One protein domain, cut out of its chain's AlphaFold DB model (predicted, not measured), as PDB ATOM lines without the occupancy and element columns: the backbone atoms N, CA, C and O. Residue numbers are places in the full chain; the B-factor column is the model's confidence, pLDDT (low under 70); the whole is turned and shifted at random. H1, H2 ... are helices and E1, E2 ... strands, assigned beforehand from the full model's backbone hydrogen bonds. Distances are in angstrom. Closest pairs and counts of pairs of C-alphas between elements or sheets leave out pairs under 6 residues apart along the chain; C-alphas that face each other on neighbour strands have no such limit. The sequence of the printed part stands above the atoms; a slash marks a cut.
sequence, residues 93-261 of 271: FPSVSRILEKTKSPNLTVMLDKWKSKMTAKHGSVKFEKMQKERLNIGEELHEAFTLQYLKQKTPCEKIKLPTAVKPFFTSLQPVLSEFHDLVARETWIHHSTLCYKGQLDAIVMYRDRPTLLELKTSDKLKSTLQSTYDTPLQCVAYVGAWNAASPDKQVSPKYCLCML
ATOM      1  N   PHE A  93      29.085   1.426 -39.688       89.19
ATOM      2  CA  PHE A  93      27.712   1.558 -39.209       89.19
ATOM      3  C   PHE A  93      27.150   2.936 -39.591       89.19
ATOM      4  O   PHE A  93      27.822   3.952 -39.363       89.19
ATOM      5  N   PRO A  94      25.940   3.012 -40.175       94.00
ATOM      6  CA  PRO A  94      25.289   4.285 -40.435       94.00
ATOM      7  C   PRO A  94      24.997   5.018 -39.122       94.00
ATOM      8  O   PRO A  94      24.709   4.406 -38.089       94.00
ATOM      9  N   SER A  95      25.074   6.350 -39.158       94.69
ATOM     10  CA  SER A  95      24.661   7.158 -38.015       94.69
ATOM     11  C   SER A  95      23.139   7.155 -37.868       94.69
ATOM     12  O   SER A  95      22.428   7.112 -38.874       94.69
ATOM     13  N   VAL A  96      22.629   7.279 -36.642       95.56
ATOM     14  CA  VAL A  96      21.189   7.460 -36.377       95.56
ATOM     15  C   VAL A  96      20.619   8.595 -37.231       95.56
ATOM     16  O   VAL A  96      19.619   8.394 -37.912       95.56
ATOM     17  N   SER A  97      21.300   9.746 -37.303       90.88
ATOM     18  CA  SER A  97      20.872  10.876 -38.141       90.88
ATOM     19  C   SER A  97      20.751  10.500 -39.621       90.88
ATOM     20  O   SER A  97      19.789  10.901 -40.267       90.88
ATOM     21  N   ARG A  98      21.682   9.695 -40.156       92.81
ATOM     22  CA  ARG A  98      21.633   9.217 -41.548       92.81
ATOM     23  C   ARG A  98      20.486   8.236 -41.771       92.81
ATOM     24  O   ARG A  98      19.843   8.306 -42.815       92.81
ATOM     25  N   ILE A  99      20.242   7.328 -40.825       94.62
ATOM     26  CA  ILE A  99      19.112   6.391 -40.891       94.62
ATOM     27  C   ILE A  99      17.812   7.194 -40.941       94.62
ATOM     28  O   ILE A  99      17.084   7.083 -41.920       94.62
ATOM     29  N   LEU A 100      17.587   8.068 -39.955       91.69
ATOM     30  CA  LEU A 100      16.395   8.916 -39.870       91.69
ATOM     31  C   LEU A 100      16.232   9.805 -41.106       91.69
ATOM     32  O   LEU A 100      15.120  10.011 -41.578       91.69
ATOM     33  N   GLU A 101      17.331  10.313 -41.671       87.69
ATOM     34  CA  GLU A 101      17.286  11.104 -42.897       87.69
ATOM     35  C   GLU A 101      16.794  10.300 -44.106       87.69
ATOM     36  O   GLU A 101      15.983  10.795 -44.889       87.69
ATOM     37  N   LYS A 102      17.285   9.069 -44.265       89.25
ATOM     38  CA  LYS A 102      16.981   8.218 -45.421       89.25
ATOM     39  C   LYS A 102      15.661   7.463 -45.297       89.25
ATOM     40  O   LYS A 102      15.161   6.997 -46.315       89.25
ATOM     41  N   THR A 103      15.087   7.367 -44.099       89.38
ATOM     42  CA  THR A 103      13.823   6.659 -43.844       89.38
ATOM     43  C   THR A 103      12.624   7.588 -43.632       89.38
ATOM     44  O   THR A 103      11.550   7.127 -43.239       89.38
ATOM     45  N   LYS A 104      12.755   8.893 -43.919       85.56
ATOM     46  CA  LYS A 104      11.624   9.833 -43.852       85.56
ATOM     47  C   LYS A 104      10.494   9.409 -44.785       85.56
ATOM     48  O   LYS A 104      10.727   8.957 -45.905       85.56
ATOM     49  N   SER A 105       9.253   9.631 -44.347       87.00
ATOM     50  CA  SER A 105       8.094   9.376 -45.207       87.00
ATOM     51  C   SER A 105       8.141  10.248 -46.476       87.00
ATOM     52  O   SER A 105       8.560  11.408 -46.397       87.00
ATOM     53  N   PRO A 106       7.649   9.752 -47.629       86.88
ATOM     54  CA  PRO A 106       7.642  10.517 -48.878       86.88
ATOM     55  C   PRO A 106       6.978  11.893 -48.740       86.88
ATOM     56  O   PRO A 106       7.486  12.891 -49.246       86.88
ATOM     57  N   ASN A 107       5.882  11.967 -47.977       86.00
ATOM     58  CA  ASN A 107       5.169  13.217 -47.715       86.00
ATOM     59  C   ASN A 107       6.044  14.240 -46.979       86.00
ATOM     60  O   ASN A 107       6.069  15.412 -47.356       86.00
ATOM     61  N   LEU A 108       6.789  13.810 -45.952       80.25
ATOM     62  CA  LEU A 108       7.706  14.690 -45.223       80.25
ATOM     63  C   LEU A 108       8.843  15.177 -46.120       80.25
ATOM     64  O   LEU A 108       9.172  16.361 -46.073       80.25
ATOM     65  N   THR A 109       9.404  14.302 -46.955       84.62
ATOM     66  CA  THR A 109      10.454  14.660 -47.918       84.62
ATOM     67  C   THR A 109       9.968  15.748 -48.874       84.62
ATOM     68  O   THR A 109      10.562  16.823 -48.931       84.62
ATOM     69  N   VAL A 110       8.806  15.552 -49.508       89.75
ATOM     70  CA  VAL A 110       8.209  16.546 -50.418       89.75
ATOM     71  C   VAL A 110       7.935  17.878 -49.714       89.75
ATOM     72  O   VAL A 110       8.172  18.946 -50.281       89.75
ATOM     73  N   MET A 111       7.432  17.853 -48.476       87.06
ATOM     74  CA  MET A 111       7.193  19.080 -47.705       87.06
ATOM     75  C   MET A 111       8.493  19.830 -47.386       87.06
ATOM     76  O   MET A 111       8.519  21.061 -47.466       87.06
ATOM     77  N   LEU A 112       9.561  19.111 -47.031       84.62
ATOM     78  CA  LEU A 112      10.867  19.700 -46.735       84.62
ATOM     79  C   LEU A 112      11.513  20.299 -47.983       84.62
ATOM     80  O   LEU A 112      12.022  21.417 -47.906       84.62
ATOM     81  N   ASP A 113      11.425  19.616 -49.123       89.75
ATOM     82  CA  ASP A 113      11.962  20.109 -50.393       89.75
ATOM     83  C   ASP A 113      11.235  21.376 -50.844       89.75
ATOM     84  O   ASP A 113      11.871  22.384 -51.157       89.75
ATOM     85  N   LYS A 114       9.897  21.390 -50.769       92.81
ATOM     86  CA  LYS A 114       9.095  22.593 -51.054       92.81
ATOM     87  C   LYS A 114       9.475  23.762 -50.149       92.81
ATOM     88  O   LYS A 114       9.611  24.891 -50.622       92.81
ATOM     89  N   TRP A 115       9.655  23.511 -48.852       90.94
ATOM     90  CA  TRP A 115      10.097  24.540 -47.914       90.94
ATOM     91  C   TRP A 115      11.501  25.052 -48.253       90.94
ATOM     92  O   TRP A 115      11.701  26.265 -48.293       90.94
ATOM     93  N   LYS A 116      12.450  24.157 -48.550       90.50
ATOM     94  CA  LYS A 116      13.825  24.521 -48.914       90.50
ATOM     95  C   LYS A 116      13.842  25.389 -50.170       90.50
ATOM     96  O   LYS A 116      14.426  26.466 -50.145       90.50
ATOM     97  N   SER A 117      13.121  24.987 -51.218       93.00
ATOM     98  CA  SER A 117      12.983  25.770 -52.451       93.00
ATOM     99  C   SER A 117      12.364  27.143 -52.195       93.00
ATOM    100  O   SER A 117      12.863  28.143 -52.707       93.00
ATOM    101  N   LYS A 118      11.334  27.229 -51.339       94.31
ATOM    102  CA  LYS A 118      10.733  28.511 -50.938       94.31
ATOM    103  C   LYS A 118      11.733  29.416 -50.214       94.31
ATOM    104  O   LYS A 118      11.777  30.611 -50.492       94.31
ATOM    105  N   MET A 119      12.526  28.874 -49.290       89.50
ATOM    106  CA  MET A 119      13.530  29.651 -48.554       89.50
ATOM    107  C   MET A 119      14.655  30.132 -49.473       89.50
ATOM    108  O   MET A 119      15.025  31.303 -49.404       89.50
ATOM    109  N   THR A 120      15.134  29.269 -50.374       91.88
ATOM    110  CA  THR A 120      16.134  29.631 -51.384       91.88
ATOM    111  C   THR A 120      15.611  30.714 -52.324       91.88
ATOM    112  O   THR A 120      16.320  31.683 -52.568       91.88
ATOM    113  N   ALA A 121      14.366  30.615 -52.800       94.75
ATOM    114  CA  ALA A 121      13.758  31.647 -53.644       94.75
ATOM    115  C   ALA A 121      13.575  32.981 -52.899       94.75
ATOM    116  O   ALA A 121      13.785  34.044 -53.473       94.75
ATOM    117  N   LYS A 122      13.210  32.937 -51.609       93.12
ATOM    118  CA  LYS A 122      12.972  34.134 -50.788       93.12
ATOM    119  C   LYS A 122      14.257  34.870 -50.405       93.12
ATOM    120  O   LYS A 122      14.260  36.095 -50.344       93.12
ATOM    121  N   HIS A 123      15.314  34.139 -50.062       90.94
ATOM    122  CA  HIS A 123      16.525  34.724 -49.482       90.94
ATOM    123  C   HIS A 123      17.733  34.701 -50.424       90.94
ATOM    124  O   HIS A 123      18.692  35.426 -50.171       90.94
ATOM    125  N   GLY A 124      17.693  33.911 -51.495       94.56
ATOM    126  CA  GLY A 124      18.868  33.544 -52.281       94.56
ATOM    127  C   GLY A 124      19.663  32.419 -51.609       94.56
ATOM    128  O   GLY A 124      19.657  32.282 -50.383       94.56
ATOM    129  N   SER A 125      20.360  31.607 -52.409       92.56
ATOM    130  CA  SER A 125      21.129  30.445 -51.930       92.56
ATOM    131  C   SER A 125      22.199  30.834 -50.911       92.56
ATOM    132  O   SER A 125      22.205  30.296 -49.811       92.56
ATOM    133  N   VAL A 126      23.028  31.835 -51.228       94.81
ATOM    134  CA  VAL A 126      24.143  32.285 -50.375       94.81
ATOM    135  C   VAL A 126      23.657  32.743 -48.999       94.81
ATOM    136  O   VAL A 126      24.187  32.333 -47.965       94.81
ATOM    137  N   LYS A 127      22.611  33.577 -48.956       93.69
ATOM    138  CA  LYS A 127      22.050  34.058 -47.688       93.69
ATOM    139  C   LYS A 127      21.392  32.923 -46.913       93.69
ATOM    140  O   LYS A 127      21.553  32.854 -45.700       93.69
ATOM    141  N   PHE A 128      20.668  32.035 -47.594       92.75
ATOM    142  CA  PHE A 128      20.045  30.890 -46.946       92.75
ATOM    143  C   PHE A 128      21.093  29.944 -46.345       92.75
ATOM    144  O   PHE A 128      20.959  29.559 -45.191       92.75
ATOM    145  N   GLU A 129      22.179  29.643 -47.055       92.94
ATOM    146  CA  GLU A 129      23.302  28.854 -46.533       92.94
ATOM    147  C   GLU A 129      23.946  29.506 -45.307       92.94
ATOM    148  O   GLU A 129      24.166  28.830 -44.298       92.94
ATOM    149  N   LYS A 130      24.170  30.826 -45.343       94.00
ATOM    150  CA  LYS A 130      24.657  31.581 -44.182       94.00
ATOM    151  C   LYS A 130      23.710  31.447 -42.984       94.00
ATOM    152  O   LYS A 130      24.165  31.098 -41.900       94.00
ATOM    153  N   MET A 131      22.402  31.620 -43.191       91.12
ATOM    154  CA  MET A 131      21.391  31.439 -42.138       91.12
ATOM    155  C   MET A 131      21.400  30.014 -41.566       91.12
ATOM    156  O   MET A 131      21.213  29.826 -40.367       91.12
ATOM    157  N   GLN A 132      21.600  28.994 -42.405       90.81
ATOM    158  CA  GLN A 132      21.697  27.607 -41.944       90.81
ATOM    159  C   GLN A 132      22.946  27.405 -41.076       90.81
ATOM    160  O   GLN A 132      22.845  26.790 -40.017       90.81
ATOM    161  N   LYS A 133      24.096  27.955 -41.486       93.62
ATOM    162  CA  LYS A 133      25.351  27.889 -40.724       93.62
ATOM    163  C   LYS A 133      25.244  28.596 -39.373       93.62
ATOM    164  O   LYS A 133      25.632  28.025 -38.362       93.62
ATOM    165  N   GLU A 134      24.678  29.800 -39.343       92.31
ATOM    166  CA  GLU A 134      24.463  30.562 -38.105       92.31
ATOM    167  C   GLU A 134      23.625  29.775 -37.095       92.31
ATOM    168  O   GLU A 134      23.934  29.746 -35.909       92.31
ATOM    169  N   ARG A 135      22.592  29.071 -37.560       89.06
ATOM    170  CA  ARG A 135      21.733  28.260 -36.688       89.06
ATOM    171  C   ARG A 135      22.425  27.033 -36.123       89.06
ATOM    172  O   ARG A 135      22.105  26.637 -35.005       89.06
ATOM    173  N   LEU A 136      23.345  26.436 -36.879       89.50
ATOM    174  CA  LEU A 136      24.182  25.355 -36.363       89.50
ATOM    175  C   LEU A 136      25.127  25.876 -35.292       89.50
ATOM    176  O   LEU A 136      25.160  25.304 -34.212       89.50
ATOM    177  N   ASN A 137      25.767  27.017 -35.546       94.00
ATOM    178  CA  ASN A 137      26.644  27.662 -34.577       94.00
ATOM    179  C   ASN A 137      25.903  28.010 -33.273       94.00
ATOM    180  O   ASN A 137      26.400  27.721 -32.196       94.00
ATOM    181  N   ILE A 138      24.675  28.541 -33.352       92.25
ATOM    182  CA  ILE A 138      23.839  28.788 -32.160       92.25
ATOM    183  C   ILE A 138      23.579  27.488 -31.381       92.25
ATOM    184  O   ILE A 138      23.574  27.495 -30.152       92.25
ATOM    185  N   GLY A 139      23.333  26.379 -32.085       91.06
ATOM    186  CA  GLY A 139      23.159  25.065 -31.467       91.06
ATOM    187  C   GLY A 139      24.423  24.590 -30.750       91.06
ATOM    188  O   GLY A 139      24.350  24.242 -29.577       91.06
ATOM    189  N   GLU A 140      25.569  24.630 -31.428       93.38
ATOM    190  CA  GLU A 140      26.877  24.244 -30.879       93.38
ATOM    191  C   GLU A 140      27.255  25.098 -29.658       93.38
ATOM    192  O   GLU A 140      27.635  24.571 -28.615       93.38
ATOM    193  N   GLU A 141      27.067  26.416 -29.735       95.38
ATOM    194  CA  GLU A 141      27.337  27.331 -28.623       95.38
ATOM    195  C   GLU A 141      26.402  27.089 -27.428       95.38
ATOM    196  O   GLU A 141      26.830  27.199 -26.277       95.38
ATOM    197  N   LEU A 142      25.135  26.729 -27.672       93.94
ATOM    198  CA  LEU A 142      24.210  26.339 -26.606       93.94
ATOM    199  C   LEU A 142      24.651  25.033 -25.932       93.94
ATOM    200  O   LEU A 142      24.621  24.940 -24.702       93.94
ATOM    201  N   HIS A 143      25.054  24.035 -26.725       93.81
ATOM    202  CA  HIS A 143      25.578  22.761 -26.223       93.81
ATOM    203  C   HIS A 143      26.800  22.981 -25.341       93.81
ATOM    204  O   HIS A 143      26.837  22.465 -24.223       93.81
ATOM    205  N   GLU A 144      27.748  23.798 -25.788       95.06
ATOM    206  CA  GLU A 144      28.947  24.144 -25.027       95.06
ATOM    207  C   GLU A 144      28.597  24.888 -23.726       95.06
ATOM    208  O   GLU A 144      29.074  24.538 -22.642       95.06
ATOM    209  N   ALA A 145      27.716  25.891 -23.791       95.31
ATOM    210  CA  ALA A 145      27.294  26.638 -22.610       95.31
ATOM    211  C   ALA A 145      26.647  25.735 -21.550       95.31
ATOM    212  O   ALA A 145      26.969  25.833 -20.363       95.31
ATOM    213  N   PHE A 146      25.760  24.829 -21.961       94.12
ATOM    214  CA  PHE A 146      25.061  23.971 -21.012       94.12
ATOM    215  C   PHE A 146      25.924  22.799 -20.538       94.12
ATOM    216  O   PHE A 146      26.104  22.594 -19.339       94.12
ATOM    217  N   THR A 147      26.511  22.031 -21.450       94.00
ATOM    218  CA  THR A 147      27.189  20.783 -21.082       94.00
ATOM    219  C   THR A 147      28.620  20.999 -20.584       94.00
ATOM    220  O   THR A 147      29.041  20.321 -19.644       94.00
ATOM    221  N   LEU A 148      29.383  21.951 -21.141       94.75
ATOM    222  CA  LEU A 148      30.717  22.285 -20.634       94.75
ATOM    223  C   LEU A 148      30.646  23.303 -19.495       94.75
ATOM    224  O   LEU A 148      31.087  22.991 -18.388       94.75
ATOM    225  N   GLN A 149      30.147  24.514 -19.748       96.00
ATOM    226  CA  GLN A 149      30.293  25.604 -18.773       96.00
ATOM    227  C   GLN A 149      29.417  25.377 -17.535       96.00
ATOM    228  O   GLN A 149      29.920  25.436 -16.410       96.00
ATOM    229  N   TYR A 150      28.131  25.068 -17.724       95.12
ATOM    230  CA  TYR A 150      27.206  24.842 -16.612       95.12
ATOM    231  C   TYR A 150      27.425  23.473 -15.948       95.12
ATOM    232  O   TYR A 150      27.780  23.404 -14.773       95.12
ATOM    233  N   LEU A 151      27.282  22.365 -16.682       93.81
ATOM    234  CA  LEU A 151      27.282  21.031 -16.067       93.81
ATOM    235  C   LEU A 151      28.668  20.521 -15.659       93.81
ATOM    236  O   LEU A 151      28.791  19.961 -14.566       93.81
ATOM    237  N   LYS A 152      29.696  20.687 -16.505       94.44
ATOM    238  CA  LYS A 152      31.050  20.169 -16.237       94.44
ATOM    239  C   LYS A 152      31.870  21.103 -15.353       94.44
ATOM    240  O   LYS A 152      32.456  20.653 -14.378       94.44
ATOM    241  N   GLN A 153      31.934  22.384 -15.707       95.56
ATOM    242  CA  GLN A 153      32.748  23.376 -14.997       95.56
ATOM    243  C   GLN A 153      32.034  23.980 -13.785       95.56
ATOM    244  O   GLN A 153      32.681  24.662 -12.995       95.56
ATOM    245  N   LYS A 154      30.722  23.739 -13.627       94.94
ATOM    246  CA  LYS A 154      29.903  24.309 -12.544       94.94
ATOM    247  C   LYS A 154      29.979  25.839 -12.501       94.94
ATOM    248  O   LYS A 154      29.955  26.447 -11.434       94.94
ATOM    249  N   THR A 155      30.086  26.467 -13.673       95.81
ATOM    250  CA  THR A 155      30.116  27.926 -13.795       95.81
ATOM    251  C   THR A 155      28.752  28.491 -13.383       95.81
ATOM    252  O   THR A 155      27.744  28.058 -13.946       95.81
ATOM    253  N   PRO A 156      28.690  29.455 -12.443       94.19
ATOM    254  CA  PRO A 156      27.442  30.135 -12.097       94.19
ATOM    255  C   PRO A 156      26.782  30.764 -13.326       94.19
ATOM    256  O   PRO A 156      27.487  31.290 -14.191       94.19
ATOM    257  N   CYS A 157      25.447  30.740 -13.394       91.81
ATOM    258  CA  CYS A 157      24.671  31.181 -14.558       91.81
ATOM    259  C   CYS A 157      25.063  32.582 -15.053       91.81
ATOM    260  O   CYS A 157      25.148  32.809 -16.257       91.81
ATOM    261  N   GLU A 158      25.358  33.505 -14.139       92.19
ATOM    262  CA  GLU A 158      25.694  34.903 -14.431       92.19
ATOM    263  C   GLU A 158      27.083  35.058 -15.069       92.19
ATOM    264  O   GLU A 158      27.388  36.086 -15.669       92.19
ATOM    265  N   LYS A 159      27.942  34.041 -14.924       94.62
ATOM    266  CA  LYS A 159      29.327  34.025 -15.411       94.62
ATOM    267  C   LYS A 159      29.504  33.218 -16.697       94.62
ATOM    268  O   LYS A 159      30.600  33.220 -17.259       94.62
ATOM    269  N   ILE A 160      28.461  32.530 -17.165       95.38
ATOM    270  CA  ILE A 160      28.511  31.763 -18.413       95.38
ATOM    271  C   ILE A 160      28.650  32.731 -19.584       95.38
ATOM    272  O   ILE A 160      27.875  33.676 -19.751       95.38
ATOM    273  N   LYS A 161      29.653  32.483 -20.425       93.19
ATOM    274  CA  LYS A 161      29.889  33.280 -21.626       93.19
ATOM    275  C   LYS A 161      28.901  32.849 -22.700       93.19
ATOM    276  O   LYS A 161      29.010  31.747 -23.236       93.19
ATOM    277  N   LEU A 162      27.954  33.734 -23.006       93.44
ATOM    278  CA  LEU A 162      26.894  33.506 -23.985       93.44
ATOM    279  C   LEU A 162      26.920  34.578 -25.079       93.44
ATOM    280  O   LEU A 162      26.705  35.762 -24.781       93.44
ATOM    281  N   PRO A 163      27.101  34.184 -26.348       93.00
ATOM    282  CA  PRO A 163      26.829  35.050 -27.488       93.00
ATOM    283  C   PRO A 163      25.380  35.545 -27.464       93.00
ATOM    284  O   PRO A 163      24.472  34.837 -27.021       93.00
ATOM    285  N   THR A 164      25.139  36.765 -27.951       92.38
ATOM    286  CA  THR A 164      23.813  37.411 -27.886       92.38
ATOM    287  C   THR A 164      22.704  36.548 -28.490       92.38
ATOM    288  O   THR A 164      21.616  36.482 -27.926       92.38
ATOM    289  N   ALA A 165      22.990  35.834 -29.583       90.06
ATOM    290  CA  ALA A 165      22.032  34.951 -30.247       90.06
ATOM    291  C   ALA A 165      21.674  33.689 -29.435       90.06
ATOM    292  O   ALA A 165      20.611  33.111 -29.647       90.06
ATOM    293  N   VAL A 166      22.532  33.271 -28.498       91.62
ATOM    294  CA  VAL A 166      22.358  32.055 -27.681       91.62
ATOM    295  C   VAL A 166      21.627  32.357 -26.376       91.62
ATOM    296  O   VAL A 166      20.901  31.501 -25.869       91.62
ATOM    297  N   LYS A 167      21.768  33.583 -25.847       91.75
ATOM    298  CA  LYS A 167      21.175  34.005 -24.567       91.75
ATOM    299  C   LYS A 167      19.701  33.607 -24.412       91.75
ATOM    300  O   LYS A 167      19.399  33.003 -23.389       91.75
ATOM    301  N   PRO A 168      18.792  33.846 -25.382       89.69
ATOM    302  CA  PRO A 168      17.385  33.476 -25.214       89.69
ATOM    303  C   PRO A 168      17.178  31.970 -25.012       89.69
ATOM    304  O   PRO A 168      16.346  31.569 -24.202       89.69
ATOM    305  N   PHE A 169      17.959  31.138 -25.708       89.12
ATOM    306  CA  PHE A 169      17.888  29.681 -25.597       89.12
ATOM    307  C   PHE A 169      18.476  29.166 -24.285       89.12
ATOM    308  O   PHE A 169      17.974  28.198 -23.734       89.12
ATOM    309  N   PHE A 170      19.529  29.796 -23.763       91.12
ATOM    310  CA  PHE A 170      20.069  29.405 -22.461       91.12
ATOM    311  C   PHE A 170      19.164  29.874 -21.313       91.12
ATOM    312  O   PHE A 170      18.893  29.120 -20.382       91.12
ATOM    313  N   THR A 171      18.639  31.101 -21.397       90.38
ATOM    314  CA  THR A 171      17.680  31.643 -20.423       90.38
ATOM    315  C   THR A 171      16.431  30.775 -20.330       90.38
ATOM    316  O   THR A 171      15.895  30.592 -19.240       90.38
ATOM    317  N   SER A 172      15.982  30.187 -21.440       86.75
ATOM    318  CA  SER A 172      14.825  29.300 -21.404       86.75
ATOM    319  C   SER A 172      15.056  28.006 -20.621       86.75
ATOM    320  O   SER A 172      14.086  27.414 -20.168       86.75
ATOM    321  N   LEU A 173      16.304  27.590 -20.387       87.75
ATOM    322  CA  LEU A 173      16.614  26.434 -19.542       87.75
ATOM    323  C   LEU A 173      16.541  26.763 -18.042       87.75
ATOM    324  O   LEU A 173      16.385  25.845 -17.241       87.75
ATOM    325  N   GLN A 174      16.630  28.043 -17.650       88.38
ATOM    326  CA  GLN A 174      16.743  28.482 -16.245       88.38
ATOM    327  C   GLN A 174      15.756  27.811 -15.277       88.38
ATOM    328  O   GLN A 174      16.212  27.378 -14.219       88.38
ATOM    329  N   PRO A 175      14.457  27.636 -15.610       88.25
ATOM    330  CA  PRO A 175      13.495  27.025 -14.689       88.25
ATOM    331  C   PRO A 175      13.821  25.585 -14.278       88.25
ATOM    332  O   PRO A 175      13.303  25.118 -13.270       88.25
ATOM    333  N   VAL A 176      14.639  24.875 -15.060       87.56
ATOM    334  CA  VAL A 176      14.982  23.467 -14.821       87.56
ATOM    335  C   VAL A 176      16.469  23.246 -14.553       87.56
ATOM    336  O   VAL A 176      16.851  22.134 -14.210       87.56
ATOM    337  N   LEU A 177      17.321  24.271 -14.691       90.88
ATOM    338  CA  LEU A 177      18.777  24.129 -14.570       90.88
ATOM    339  C   LEU A 177      19.197  23.479 -13.244       90.88
ATOM    340  O   LEU A 177      20.003  22.552 -13.259       90.88
ATOM    341  N   SER A 178      18.607  23.909 -12.125       91.19
ATOM    342  CA  SER A 178      18.914  23.394 -10.782       91.19
ATOM    343  C   SER A 178      18.558  21.921 -10.575       91.19
ATOM    344  O   SER A 178      19.046  21.304  -9.634       91.19
ATOM    345  N   GLU A 179      17.718  21.350 -11.438       92.56
ATOM    346  CA  GLU A 179      17.350  19.936 -11.393       92.56
ATOM    347  C   GLU A 179      18.386  19.044 -12.084       92.56
ATOM    348  O   GLU A 179      18.322  17.819 -11.956       92.56
ATOM    349  N   PHE A 180      19.328  19.640 -12.825       91.94
ATOM    350  CA  PHE A 180      20.448  18.934 -13.423       91.94
ATOM    351  C   PHE A 180      21.680  19.005 -12.529       91.94
ATOM    352  O   PHE A 180      22.145  20.071 -12.128       91.94
ATOM    353  N   HIS A 181      22.292  17.855 -12.314       88.50
ATOM    354  CA  HIS A 181      23.594  17.720 -11.686       88.50
ATOM    355  C   HIS A 181      24.393  16.636 -12.416       88.50
ATOM    356  O   HIS A 181      23.899  16.023 -13.353       88.50
ATOM    357  N   ASP A 182      25.666  16.485 -12.051       89.38
ATOM    358  CA  ASP A 182      26.583  15.430 -12.515       89.38
ATOM    359  C   ASP A 182      26.535  15.059 -14.011       89.38
ATOM    360  O   ASP A 182      25.667  14.343 -14.509       89.38
ATOM    361  N   LEU A 183      27.553  15.502 -14.745       93.00
ATOM    362  CA  LEU A 183      27.743  15.112 -16.137       93.00
ATOM    363  C   LEU A 183      28.383  13.719 -16.205       93.00
ATOM    364  O   LEU A 183      29.565  13.565 -15.901       93.00
ATOM    365  N   VAL A 184      27.612  12.718 -16.628       92.00
ATOM    366  CA  VAL A 184      28.061  11.324 -16.766       92.00
ATOM    367  C   VAL A 184      28.847  11.127 -18.062       92.00
ATOM    368  O   VAL A 184      29.894  10.481 -18.066       92.00
ATOM    369  N   ALA A 185      28.345  11.679 -19.167       92.44
ATOM    370  CA  ALA A 185      28.970  11.602 -20.483       92.44
ATOM    371  C   ALA A 185      28.634  12.850 -21.305       92.44
ATOM    372  O   ALA A 185      27.584  13.457 -21.103       92.44
ATOM    373  N   ARG A 186      29.508  13.225 -22.242       94.25
ATOM    374  CA  ARG A 186      29.325  14.378 -23.136       94.25
ATOM    375  C   ARG A 186      29.882  14.069 -24.513       94.25
ATOM    376  O   ARG A 186      30.954  13.470 -24.590       94.25
ATOM    377  N   GLU A 187      29.167  14.467 -25.564       93.19
ATOM    378  CA  GLU A 187      29.587  14.363 -26.971       93.19
ATOM    379  C   GLU A 187      30.148  12.973 -27.312       93.19
ATOM    380  O   GLU A 187      31.140  12.817 -28.029       93.19
ATOM    381  N   THR A 188      29.547  11.939 -26.722       92.44
ATOM    382  CA  THR A 188      30.135  10.603 -26.669       92.44
ATOM    383  C   THR A 188      29.659   9.767 -27.844       92.44
ATOM    384  O   THR A 188      28.461   9.654 -28.108       92.44
ATOM    385  N   TRP A 189      30.611   9.150 -28.542       93.56
ATOM    386  CA  TRP A 189      30.307   8.185 -29.589       93.56
ATOM    387  C   TRP A 189      29.796   6.878 -28.990       93.56
ATOM    388  O   TRP A 189      30.438   6.269 -28.138       93.56
ATOM    389  N   ILE A 190      28.650   6.437 -29.491       92.31
ATOM    390  CA  ILE A 190      27.966   5.210 -29.102       92.31
ATOM    391  C   ILE A 190      27.658   4.369 -30.333       92.31
ATOM    392  O   ILE A 190      27.535   4.878 -31.452       92.31
ATOM    393  N   HIS A 191      27.502   3.070 -30.127       91.44
ATOM    394  CA  HIS A 191      27.097   2.149 -31.174       91.44
ATOM    395  C   HIS A 191      26.306   0.988 -30.590       91.44
ATOM    396  O   HIS A 191      26.479   0.626 -29.432       91.44
ATOM    397  N   HIS A 192      25.453   0.394 -31.414       92.31
ATOM    398  CA  HIS A 192      24.767  -0.843 -31.088       92.31
ATOM    399  C   HIS A 192      25.276  -1.937 -32.022       92.31
ATOM    400  O   HIS A 192      24.874  -1.983 -33.181       92.31
ATOM    401  N   SER A 193      26.137  -2.832 -31.536       87.69
ATOM    402  CA  SER A 193      26.778  -3.851 -32.385       87.69
ATOM    403  C   SER A 193      25.781  -4.813 -33.026       87.69
ATOM    404  O   SER A 193      25.888  -5.086 -34.212       87.69
ATOM    405  N   THR A 194      24.763  -5.261 -32.284       88.31
ATOM    406  CA  THR A 194      23.748  -6.197 -32.808       88.31
ATOM    407  C   THR A 194      22.813  -5.571 -33.846       88.31
ATOM    408  O   THR A 194      22.421  -6.231 -34.800       88.31
ATOM    409  N   LEU A 195      22.443  -4.297 -33.671       91.50
ATOM    410  CA  LEU A 195      21.553  -3.563 -34.581       91.50
ATOM    411  C   LEU A 195      22.326  -2.719 -35.614       91.50
ATOM    412  O   LEU A 195      21.714  -2.025 -36.423       91.50
ATOM    413  N   CYS A 196      23.658  -2.780 -35.589       92.94
ATOM    414  CA  CYS A 196      24.583  -2.193 -36.558       92.94
ATOM    415  C   CYS A 196      24.375  -0.694 -36.856       92.94
ATOM    416  O   CYS A 196      24.469  -0.277 -38.010       92.94
ATOM    417  N   TYR A 197      24.127   0.141 -35.842       94.12
ATOM    418  CA  TYR A 197      24.076   1.605 -35.996       94.12
ATOM    419  C   TYR A 197      24.979   2.319 -34.987       94.12
ATOM    420  O   TYR A 197      25.371   1.748 -33.968       94.12
ATOM    421  N   LYS A 198      25.308   3.584 -35.268       94.62
ATOM    422  CA  LYS A 198      26.108   4.441 -34.377       94.62
ATOM    423  C   LYS A 198      25.528   5.838 -34.209       94.62
ATOM    424  O   LYS A 198      24.663   6.265 -34.967       94.62
ATOM    425  N   GLY A 199      26.025   6.580 -33.235       94.19
ATOM    426  CA  GLY A 199      25.607   7.949 -32.971       94.19
ATOM    427  C   GLY A 199      26.610   8.686 -32.109       94.19
ATOM    428  O   GLY A 199      27.486   8.065 -31.515       94.19
ATOM    429  N   GLN A 200      26.465  10.001 -32.044       94.44
ATOM    430  CA  GLN A 200      27.116  10.824 -31.040       94.44
ATOM    431  C   GLN A 200      25.989  11.442 -30.218       94.44
ATOM    432  O   GLN A 200      25.161  12.149 -30.786       94.44
ATOM    433  N   LEU A 201      25.900  11.078 -28.940       91.69
ATOM    434  CA  LEU A 201      24.919  11.668 -28.026       91.69
ATOM    435  C   LEU A 201      25.440  13.013 -27.513       91.69
ATOM    436  O   LEU A 201      26.656  13.170 -27.368       91.69
ATOM    437  N   ASP A 202      24.541  13.940 -27.184       92.19
ATOM    438  CA  ASP A 202      24.936  15.251 -26.654       92.19
ATOM    439  C   ASP A 202      25.462  15.116 -25.221       92.19
ATOM    440  O   ASP A 202      26.608  15.471 -24.937       92.19
ATOM    441  N   ALA A 203      24.661  14.542 -24.313       93.31
ATOM    442  CA  ALA A 203      25.115  14.222 -22.961       93.31
ATOM    443  C   ALA A 203      24.288  13.132 -22.262       93.31
ATOM    444  O   ALA A 203      23.145  12.848 -22.616       93.31
ATOM    445  N   ILE A 204      24.873  12.554 -21.214       92.62
ATOM    446  CA  ILE A 204      24.151  11.842 -20.158       92.62
ATOM    447  C   ILE A 204      24.409  12.587 -18.863       92.62
ATOM    448  O   ILE A 204      25.555  12.906 -18.535       92.62
ATOM    449  N   VAL A 205      23.334  12.887 -18.151       92.81
ATOM    450  CA  VAL A 205      23.323  13.770 -16.984       92.81
ATOM    451  C   VAL A 205      22.470  13.156 -15.885       92.81
ATOM    452  O   VAL A 205      21.613  12.314 -16.166       92.81
ATOM    453  N   MET A 206      22.661  13.595 -14.647       89.81
ATOM    454  CA  MET A 206      21.685  13.341 -13.593       89.81
ATOM    455  C   MET A 206      20.630  14.445 -13.632       89.81
ATOM    456  O   MET A 206      20.935  15.619 -13.453       89.81
ATOM    457  N   TYR A 207      19.383  14.075 -13.911       90.31
ATOM    458  CA  TYR A 207      18.237  14.981 -13.863       90.31
ATOM    459  C   TYR A 207      17.255  14.455 -12.823       90.31
ATOM    460  O   TYR A 207      16.771  13.328 -12.956       90.31
ATOM    461  N   ARG A 208      16.992  15.241 -11.770       89.25
ATOM    462  CA  ARG A 208      16.195  14.819 -10.600       89.25
ATOM    463  C   ARG A 208      16.646  13.455 -10.053       89.25
ATOM    464  O   ARG A 208      15.841  12.527  -9.948       89.25
ATOM    465  N   ASP A 209      17.952  13.323  -9.807       88.69
ATOM    466  CA  ASP A 209      18.608  12.107  -9.304       88.69
ATOM    467  C   ASP A 209      18.473  10.863 -10.202       88.69
ATOM    468  O   ASP A 209      18.646   9.729  -9.751       88.69
ATOM    469  N   ARG A 210      18.183  11.043 -11.498       87.81
ATOM    470  CA  ARG A 210      18.064   9.934 -12.455       87.81
ATOM    471  C   ARG A 210      19.009  10.105 -13.641       87.81
ATOM    472  O   ARG A 210      18.974  11.163 -14.279       87.81
ATOM    473  N   PRO A 211      19.781   9.060 -14.006       89.62
ATOM    474  CA  PRO A 211      20.546   9.054 -15.245       89.62
ATOM    475  C   PRO A 211      19.607   9.269 -16.427       89.62
ATOM    476  O   PRO A 211      18.661   8.504 -16.635       89.62
ATOM    477  N   THR A 212      19.864  10.334 -17.171       89.88
ATOM    478  CA  THR A 212      18.987  10.832 -18.222       89.88
ATOM    479  C   THR A 212      19.818  11.136 -19.456       89.88
ATOM    480  O   THR A 212      20.827  11.841 -19.374       89.88
ATOM    481  N   LEU A 213      19.400  10.608 -20.608       92.38
ATOM    482  CA  LEU A 213      19.982  11.006 -21.885       92.38
ATOM    483  C   LEU A 213      19.448  12.387 -22.247       92.38
ATOM    484  O   LEU A 213      18.237  12.570 -22.342       92.38
ATOM    485  N   LEU A 214      20.350  13.336 -22.455       91.19
ATOM    486  CA  LEU A 214      20.033  14.685 -22.883       91.19
ATOM    487  C   LEU A 214      20.278  14.805 -24.391       91.19
ATOM    488  O   LEU A 214      21.387  14.560 -24.855       91.19
ATOM    489  N   GLU A 215      19.251  15.225 -25.123       90.44
ATOM    490  CA  GLU A 215      19.332  15.657 -26.522       90.44
ATOM    491  C   GLU A 215      18.900  17.129 -26.592       90.44
ATOM    492  O   GLU A 215      17.731  17.475 -26.382       90.44
ATOM    493  N   LEU A 216      19.844  18.029 -26.839       89.69
ATOM    494  CA  LEU A 216      19.634  19.467 -26.769       89.69
ATOM    495  C   LEU A 216      19.327  20.024 -28.163       89.69
ATOM    496  O   LEU A 216      20.119  19.923 -29.100       89.69
ATOM    497  N   LYS A 217      18.157  20.648 -28.322       87.00
ATOM    498  CA  LYS A 217      17.710  21.219 -29.599       87.00
ATOM    499  C   LYS A 217      17.343  22.689 -29.437       87.00
ATOM    500  O   LYS A 217      16.714  23.083 -28.463       87.00
ATOM    501  N   THR A 218      17.651  23.491 -30.449       87.88
ATOM    502  CA  THR A 218      17.141  24.861 -30.575       87.88
ATOM    503  C   THR A 218      15.895  24.891 -31.456       87.88
ATOM    504  O   THR A 218      15.718  24.073 -32.367       87.88
ATOM    505  N   SER A 219      14.991  25.840 -31.203       85.81
ATOM    506  CA  SER A 219      13.835  26.063 -32.070       85.81
ATOM    507  C   SER A 219      13.339  27.496 -32.024       85.81
ATOM    508  O   SER A 219      13.165  28.059 -30.951       85.81
ATOM    509  N   ASP A 220      13.009  28.041 -33.192       80.69
ATOM    510  CA  ASP A 220      12.333  29.339 -33.303       80.69
ATOM    511  C   ASP A 220      10.829  29.247 -32.999       80.69
ATOM    512  O   ASP A 220      10.131  30.256 -32.984       80.69
ATOM    513  N   LYS A 221      10.288  28.028 -32.870       80.50
ATOM    514  CA  LYS A 221       8.857  27.788 -32.682       80.50
ATOM    515  C   LYS A 221       8.629  26.967 -31.432       80.50
ATOM    516  O   LYS A 221       9.295  25.952 -31.239       80.50
ATOM    517  N   LEU A 222       7.603  27.339 -30.672       78.56
ATOM    518  CA  LEU A 222       7.172  26.568 -29.516       78.56
ATOM    519  C   LEU A 222       6.801  25.139 -29.932       78.56
ATOM    520  O   LEU A 222       6.011  24.929 -30.858       78.56
ATOM    521  N   LYS A 223       7.373  24.165 -29.221       79.44
ATOM    522  CA  LYS A 223       7.112  22.733 -29.375       79.44
ATOM    523  C   LYS A 223       6.432  22.193 -28.125       79.44
ATOM    524  O   LYS A 223       7.059  21.592 -27.271       79.44
ATOM    525  N   SER A 224       5.134  22.443 -27.989       78.06
ATOM    526  CA  SER A 224       4.399  22.071 -26.774       78.06
ATOM    527  C   SER A 224       4.135  20.567 -26.635       78.06
ATOM    528  O   SER A 224       3.801  20.116 -25.542       78.06
ATOM    529  N   THR A 225       4.292  19.781 -27.708       79.69
ATOM    530  CA  THR A 225       4.016  18.335 -27.726       79.69
ATOM    531  C   THR A 225       5.197  17.525 -28.255       79.69
ATOM    532  O   THR A 225       5.949  18.003 -29.107       79.69
ATOM    533  N   LEU A 226       5.327  16.261 -27.831       78.38
ATOM    534  CA  LEU A 226       6.363  15.348 -28.341       78.38
ATOM    535  C   LEU A 226       6.269  15.149 -29.860       78.38
ATOM    536  O   LEU A 226       7.278  15.113 -30.546       78.38
ATOM    537  N   GLN A 227       5.064  15.093 -30.430       81.88
ATOM    538  CA  GLN A 227       4.893  14.950 -31.883       81.88
ATOM    539  C   GLN A 227       5.471  16.150 -32.645       81.88
ATOM    540  O   GLN A 227       5.913  16.023 -33.786       81.88
ATOM    541  N   SER A 228       5.494  17.328 -32.016       80.44
ATOM    542  CA  SER A 228       6.032  18.542 -32.623       80.44
ATOM    543  C   SER A 228       7.571  18.588 -32.661       80.44
ATOM    544  O   SER A 228       8.118  19.491 -33.310       80.44
ATOM    545  N   THR A 229       8.252  17.613 -32.034       81.19
ATOM    546  CA  THR A 229       9.717  17.429 -32.038       81.19
ATOM    547  C   THR A 229      10.210  16.406 -33.074       81.19
ATOM    548  O   THR A 229      11.409  16.162 -33.169       81.19
ATOM    549  N   TYR A 230       9.330  15.901 -33.948       84.69
ATOM    550  CA  TYR A 230       9.701  15.101 -35.127       84.69
ATOM    551  C   TYR A 230      10.419  13.795 -34.792       84.69
ATOM    552  O   TYR A 230       9.900  12.983 -34.035       84.69
ATOM    553  N   ASP A 231      11.596  13.587 -35.383       89.00
ATOM    554  CA  ASP A 231      12.401  12.385 -35.234       89.00
ATOM    555  C   ASP A 231      13.212  12.409 -33.932       89.00
ATOM    556  O   ASP A 231      13.886  11.435 -33.615       89.00
ATOM    557  N   THR A 232      13.172  13.500 -33.155       88.69
ATOM    558  CA  THR A 232      13.984  13.612 -31.939       88.69
ATOM    559  C   THR A 232      13.674  12.535 -30.891       88.69
ATOM    560  O   THR A 232      14.629  11.974 -30.356       88.69
ATOM    561  N   PRO A 233      12.411  12.137 -30.635       89.25
ATOM    562  CA  PRO A 233      12.127  10.994 -29.771       89.25
ATOM    563  C   PRO A 233      12.746   9.688 -30.294       89.25
ATOM    564  O   PRO A 233      13.314   8.936 -29.506       89.25
ATOM    565  N   LEU A 234      12.708   9.444 -31.614       91.38
ATOM    566  CA  LEU A 234      13.342   8.270 -32.233       91.38
ATOM    567  C   LEU A 234      14.871   8.311 -32.098       91.38
ATOM    568  O   LEU A 234      15.493   7.290 -31.811       91.38
ATOM    569  N   GLN A 235      15.473   9.492 -32.257       92.44
ATOM    570  CA  GLN A 235      16.904   9.704 -32.052       92.44
ATOM    571  C   GLN A 235      17.304   9.386 -30.602       92.44
ATOM    572  O   GLN A 235      18.248   8.629 -30.385       92.44
ATOM    573  N   CYS A 236      16.542   9.883 -29.621       91.56
ATOM    574  CA  CYS A 236      16.803   9.653 -28.199       91.56
ATOM    575  C   CYS A 236      16.756   8.165 -27.831       91.56
ATOM    576  O   CYS A 236      17.688   7.652 -27.216       91.56
ATOM    577  N   VAL A 237      15.695   7.448 -28.225       92.12
ATOM    578  CA  VAL A 237      15.563   6.020 -27.883       92.12
ATOM    579  C   VAL A 237      16.605   5.160 -28.600       92.12
ATOM    580  O   VAL A 237      17.083   4.188 -28.017       92.12
ATOM    581  N   ALA A 238      17.018   5.533 -29.817       94.38
ATOM    582  CA  ALA A 238      18.137   4.886 -30.499       94.38
ATOM    583  C   ALA A 238      19.453   5.112 -29.740       94.38
ATOM    584  O   ALA A 238      20.229   4.179 -29.551       94.38
ATOM    585  N   TYR A 239      19.705   6.325 -29.247       94.75
ATOM    586  CA  TYR A 239      20.901   6.584 -28.450       94.75
ATOM    587  C   TYR A 239      20.891   5.859 -27.103       94.75
ATOM    588  O   TYR A 239      21.912   5.290 -26.730       94.75
ATOM    589  N   VAL A 240      19.749   5.774 -26.414       93.00
ATOM    590  CA  VAL A 240      19.636   4.953 -25.198       93.00
ATOM    591  C   VAL A 240      19.879   3.474 -25.496       93.00
ATOM    592  O   VAL A 240      20.609   2.818 -24.757       93.00
ATOM    593  N   GLY A 241      19.322   2.947 -26.591       92.88
ATOM    594  CA  GLY A 241      19.550   1.563 -27.007       92.88
ATOM    595  C   GLY A 241      21.032   1.264 -27.249       92.88
ATOM    596  O   GLY A 241      21.561   0.295 -26.709       92.88
ATOM    597  N   ALA A 242      21.719   2.113 -28.016       93.12
ATOM    598  CA  ALA A 242      23.153   1.970 -28.266       93.12
ATOM    599  C   ALA A 242      24.001   2.149 -26.997       93.12
ATOM    600  O   ALA A 242      24.924   1.371 -26.774       93.12
ATOM    601  N   TRP A 243      23.681   3.127 -26.147       92.25
ATOM    602  CA  TRP A 243      24.382   3.328 -24.878       92.25
ATOM    603  C   TRP A 243      24.262   2.101 -23.968       92.25
ATOM    604  O   TRP A 243      25.274   1.572 -23.518       92.25
ATOM    605  N   ASN A 244      23.046   1.595 -23.751       90.88
ATOM    606  CA  ASN A 244      22.814   0.443 -22.878       90.88
ATOM    607  C   ASN A 244      23.455  -0.842 -23.414       90.88
ATOM    608  O   ASN A 244      23.935  -1.650 -22.625       90.88
ATOM    609  N   ALA A 245      23.489  -1.027 -24.738       88.06
ATOM    610  CA  ALA A 245      24.177  -2.157 -25.360       88.06
ATOM    611  C   ALA A 245      25.705  -2.086 -25.187       88.06
ATOM    612  O   ALA A 245      26.356  -3.119 -25.057       88.06
ATOM    613  N   ALA A 246      26.278  -0.878 -25.185       82.44
ATOM    614  CA  ALA A 246      27.715  -0.657 -25.031       82.44
ATOM    615  C   ALA A 246      28.171  -0.512 -23.565       82.44
ATOM    616  O   ALA A 246      29.366  -0.559 -23.288       82.44
ATOM    617  N   SER A 247      27.256  -0.268 -22.624       76.62
ATOM    618  CA  SER A 247      27.562   0.039 -21.218       76.62
ATOM    619  C   SER A 247      26.558  -0.627 -20.268       76.62
ATOM    620  O   SER A 247      25.731   0.061 -19.660       76.62
ATOM    621  N   PRO A 248      26.623  -1.964 -20.108       71.94
ATOM    622  CA  PRO A 248      25.644  -2.726 -19.330       71.94
ATOM    623  C   PRO A 248      25.586  -2.335 -17.846       71.94
ATOM    624  O   PRO A 248      24.526  -2.476 -17.237       71.94
ATOM    625  N   ASP A 249      26.666  -1.781 -17.288       74.31
ATOM    626  CA  ASP A 249      26.745  -1.358 -15.879       74.31
ATOM    627  C   ASP A 249      26.242   0.077 -15.630       74.31
ATOM    628  O   ASP A 249      26.114   0.509 -14.488       74.31
ATOM    629  N   LYS A 250      25.968   0.852 -16.690       75.19
ATOM    630  CA  LYS A 250      25.566   2.271 -16.611       75.19
ATOM    631  C   LYS A 250      24.292   2.530 -17.404       75.19
ATOM    632  O   LYS A 250      24.238   3.445 -18.225       75.19
ATOM    633  N   GLN A 251      23.276   1.700 -17.195       79.44
ATOM    634  CA  GLN A 251      22.060   1.755 -18.001       79.44
ATOM    635  C   GLN A 251      21.247   3.026 -17.755       79.44
ATOM    636  O   GLN A 251      21.064   3.479 -16.626       79.44
ATOM    637  N   VAL A 252      20.689   3.548 -18.840       81.00
ATOM    638  CA  VAL A 252      19.718   4.638 -18.850       81.00
ATOM    639  C   VAL A 252      18.377   4.059 -19.281       81.00
ATOM    640  O   VAL A 252      18.278   3.366 -20.293       81.00
ATOM    641  N   SER A 253      17.305   4.315 -18.532       80.44
ATOM    642  CA  SER A 253      15.978   3.870 -18.973       80.44
ATOM    643  C   SER A 253      15.525   4.689 -20.186       80.44
ATOM    644  O   SER A 253      15.642   5.913 -20.150       80.44
ATOM    645  N   PRO A 254      14.877   4.084 -21.200       74.31
ATOM    646  CA  PRO A 254      14.239   4.839 -22.282       74.31
ATOM    647  C   PRO A 254      13.202   5.860 -21.788       74.31
ATOM    648  O   PRO A 254      12.946   6.853 -22.460       74.31
ATOM    649  N   LYS A 255      12.633   5.645 -20.589       72.56
ATOM    650  CA  LYS A 255      11.719   6.590 -19.923       72.56
ATOM    651  C   LYS A 255      12.399   7.905 -19.520       72.56
ATOM    652  O   LYS A 255      11.707   8.895 -19.318       72.56
ATOM    653  N   TYR A 256      13.724   7.907 -19.397       74.06
ATOM    654  CA  TYR A 256      14.539   9.043 -18.966       74.06
ATOM    655  C   TYR A 256      15.352   9.596 -20.145       74.06
ATOM    656  O   TYR A 256      16.555   9.817 -20.058       74.06
ATOM    657  N   CYS A 257      14.682   9.800 -21.279       72.81
ATOM    658  CA  CYS A 257      15.212  10.590 -22.385       72.81
ATOM    659  C   CYS A 257      14.643  12.000 -22.291       72.81
ATOM    660  O   CYS A 257      13.429  12.182 -22.411       72.81
ATOM    661  N   LEU A 258      15.501  12.995 -22.122       68.94
ATOM    662  CA  LEU A 258      15.106  14.389 -22.131       68.94
ATOM    663  C   LEU A 258      15.590  15.044 -23.423       68.94
ATOM    664  O   LEU A 258      16.771  15.317 -23.609       68.94
ATOM    665  N   CYS A 259      14.648  15.321 -24.318       63.09
ATOM    666  CA  CYS A 259      14.869  16.250 -25.414       63.09
ATOM    667  C   CYS A 259      14.482  17.641 -24.911       63.09
ATOM    668  O   CYS A 259      13.293  17.891 -24.702       63.09
ATOM    669  N   MET A 260      15.433  18.555 -24.726       58.06
ATOM    670  CA  MET A 260      15.092  19.907 -24.273       58.06
ATOM    671  C   MET A 260      14.534  20.726 -25.441       58.06
ATOM    672  O   MET A 260      15.239  21.460 -26.123       58.06
ATOM    673  N   LEU A 261      13.230  20.549 -25.660       55.59
ATOM    674  CA  LEU A 261      12.358  21.340 -26.525       55.59
ATOM    675  C   LEU A 261      11.117  21.801 -25.746       55.59
ATOM    676  O   LEU A 261      10.004  21.762 -26.252       55.59
TER     677      LEU A 261
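Overview. This is residues 93 to 261 of the 271 residues of an uncharacterized protein of Soboliphyme baturini (UniProt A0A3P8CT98). A strongly twisted sheet of four strands curls round helix H7 on one face, while the long helix H3 slants over the opposite face and runs on beyond the sheet. H2 makes a corner with the far end of H3 and sticks out with its residues 110 to 115, H1 packs on the sheet and H7, and short H4 packs on H3. The printed part has 169 residues with seven named helices and four named strands, in the order H1 H2 H3 H4 H5 E1 E2 E3 H6 H7 E4. The sheet is mixed, in the order E1 E2 E3 E4, and the class is mixed, helices and strands. The whole is compact, with a radius of gyration of the C-alphas of 17.2 A and spans of 50 by 45 by 26 A.

Along the chain. E1, residues 180 to 192, is 26.9 A long and bends by 73 degrees at residue 189; its C-alpha 180 is at (20.448, 18.934, -13.423). E2, residues 197 to 207, is 26.5 A long and bends by 64 degrees at residue 200. E3 is residues 210 to 216, 17.3 A, and E4 is residues 257 to 260, 9.5 A. H7, residues 232 to 246, is 21.0 A long. H3, residues 125 to 152, is 38.4 A long, from (21.129, 30.445, -51.930) to (31.050, 20.169, -16.237). H2 is residues 106 to 123, 25.8 A, and H1 is residues 96 to 102. H4 is residues 167 to 171, H5 residues 174 to 177 and H6 residues 226 to 229.

Arrangement. E1, E2 and E3 form a meander, each strand the antiparallel neighbour of the one before; N 190 and O 199 are 2.8 A apart, N 212 and O 205 2.8 A. E4 is parallel to E3, with N 258 and O 213 at 2.8 A; E3, H6, H7 and E4 make a strand-helix-strand unit with a right-handed crossover. There are three layers, with helices on both faces of the sheet. H7 is on the sheet, and its closest C-alphas to E1 are Ala 242 and His 192, 4.3 A. H3 is on the opposite face at a height over the sheet of 11.3 A, over E2 and E3, slantwise at 39 degrees to E2 on the local plane. H1 touches H7, closest C-alphas Val 96 and Gln 235, 6.5 A, at a steep tilt of 46 degrees, opposite ways. H2 and H3 are close but not clearly touching, closest C-alphas Thr 120 and Phe 128, 6.0 A. H3 touches H4 with its residues 142 to 146 alone, closest C-alphas Leu 142 and Phe 170, 6.6 A. H5 and H6 touch no helix and are not on the sheet. Every O i to N i+4 pair is within hydrogen-bond range in H1, H2, H4 and H7, and 22 of 24 in H3; H5 and H6 are too short for such a pair.

Size, cuts and confidence. The two C-alphas farthest apart are those of Ala 121 and Asp 249, 51.8 A. The printed part has no cut. The link from H3 to H4, residues 153 to 166, is long. The mean pLDDT of the printed part is 89.0; residues 258 to 261 are under 70.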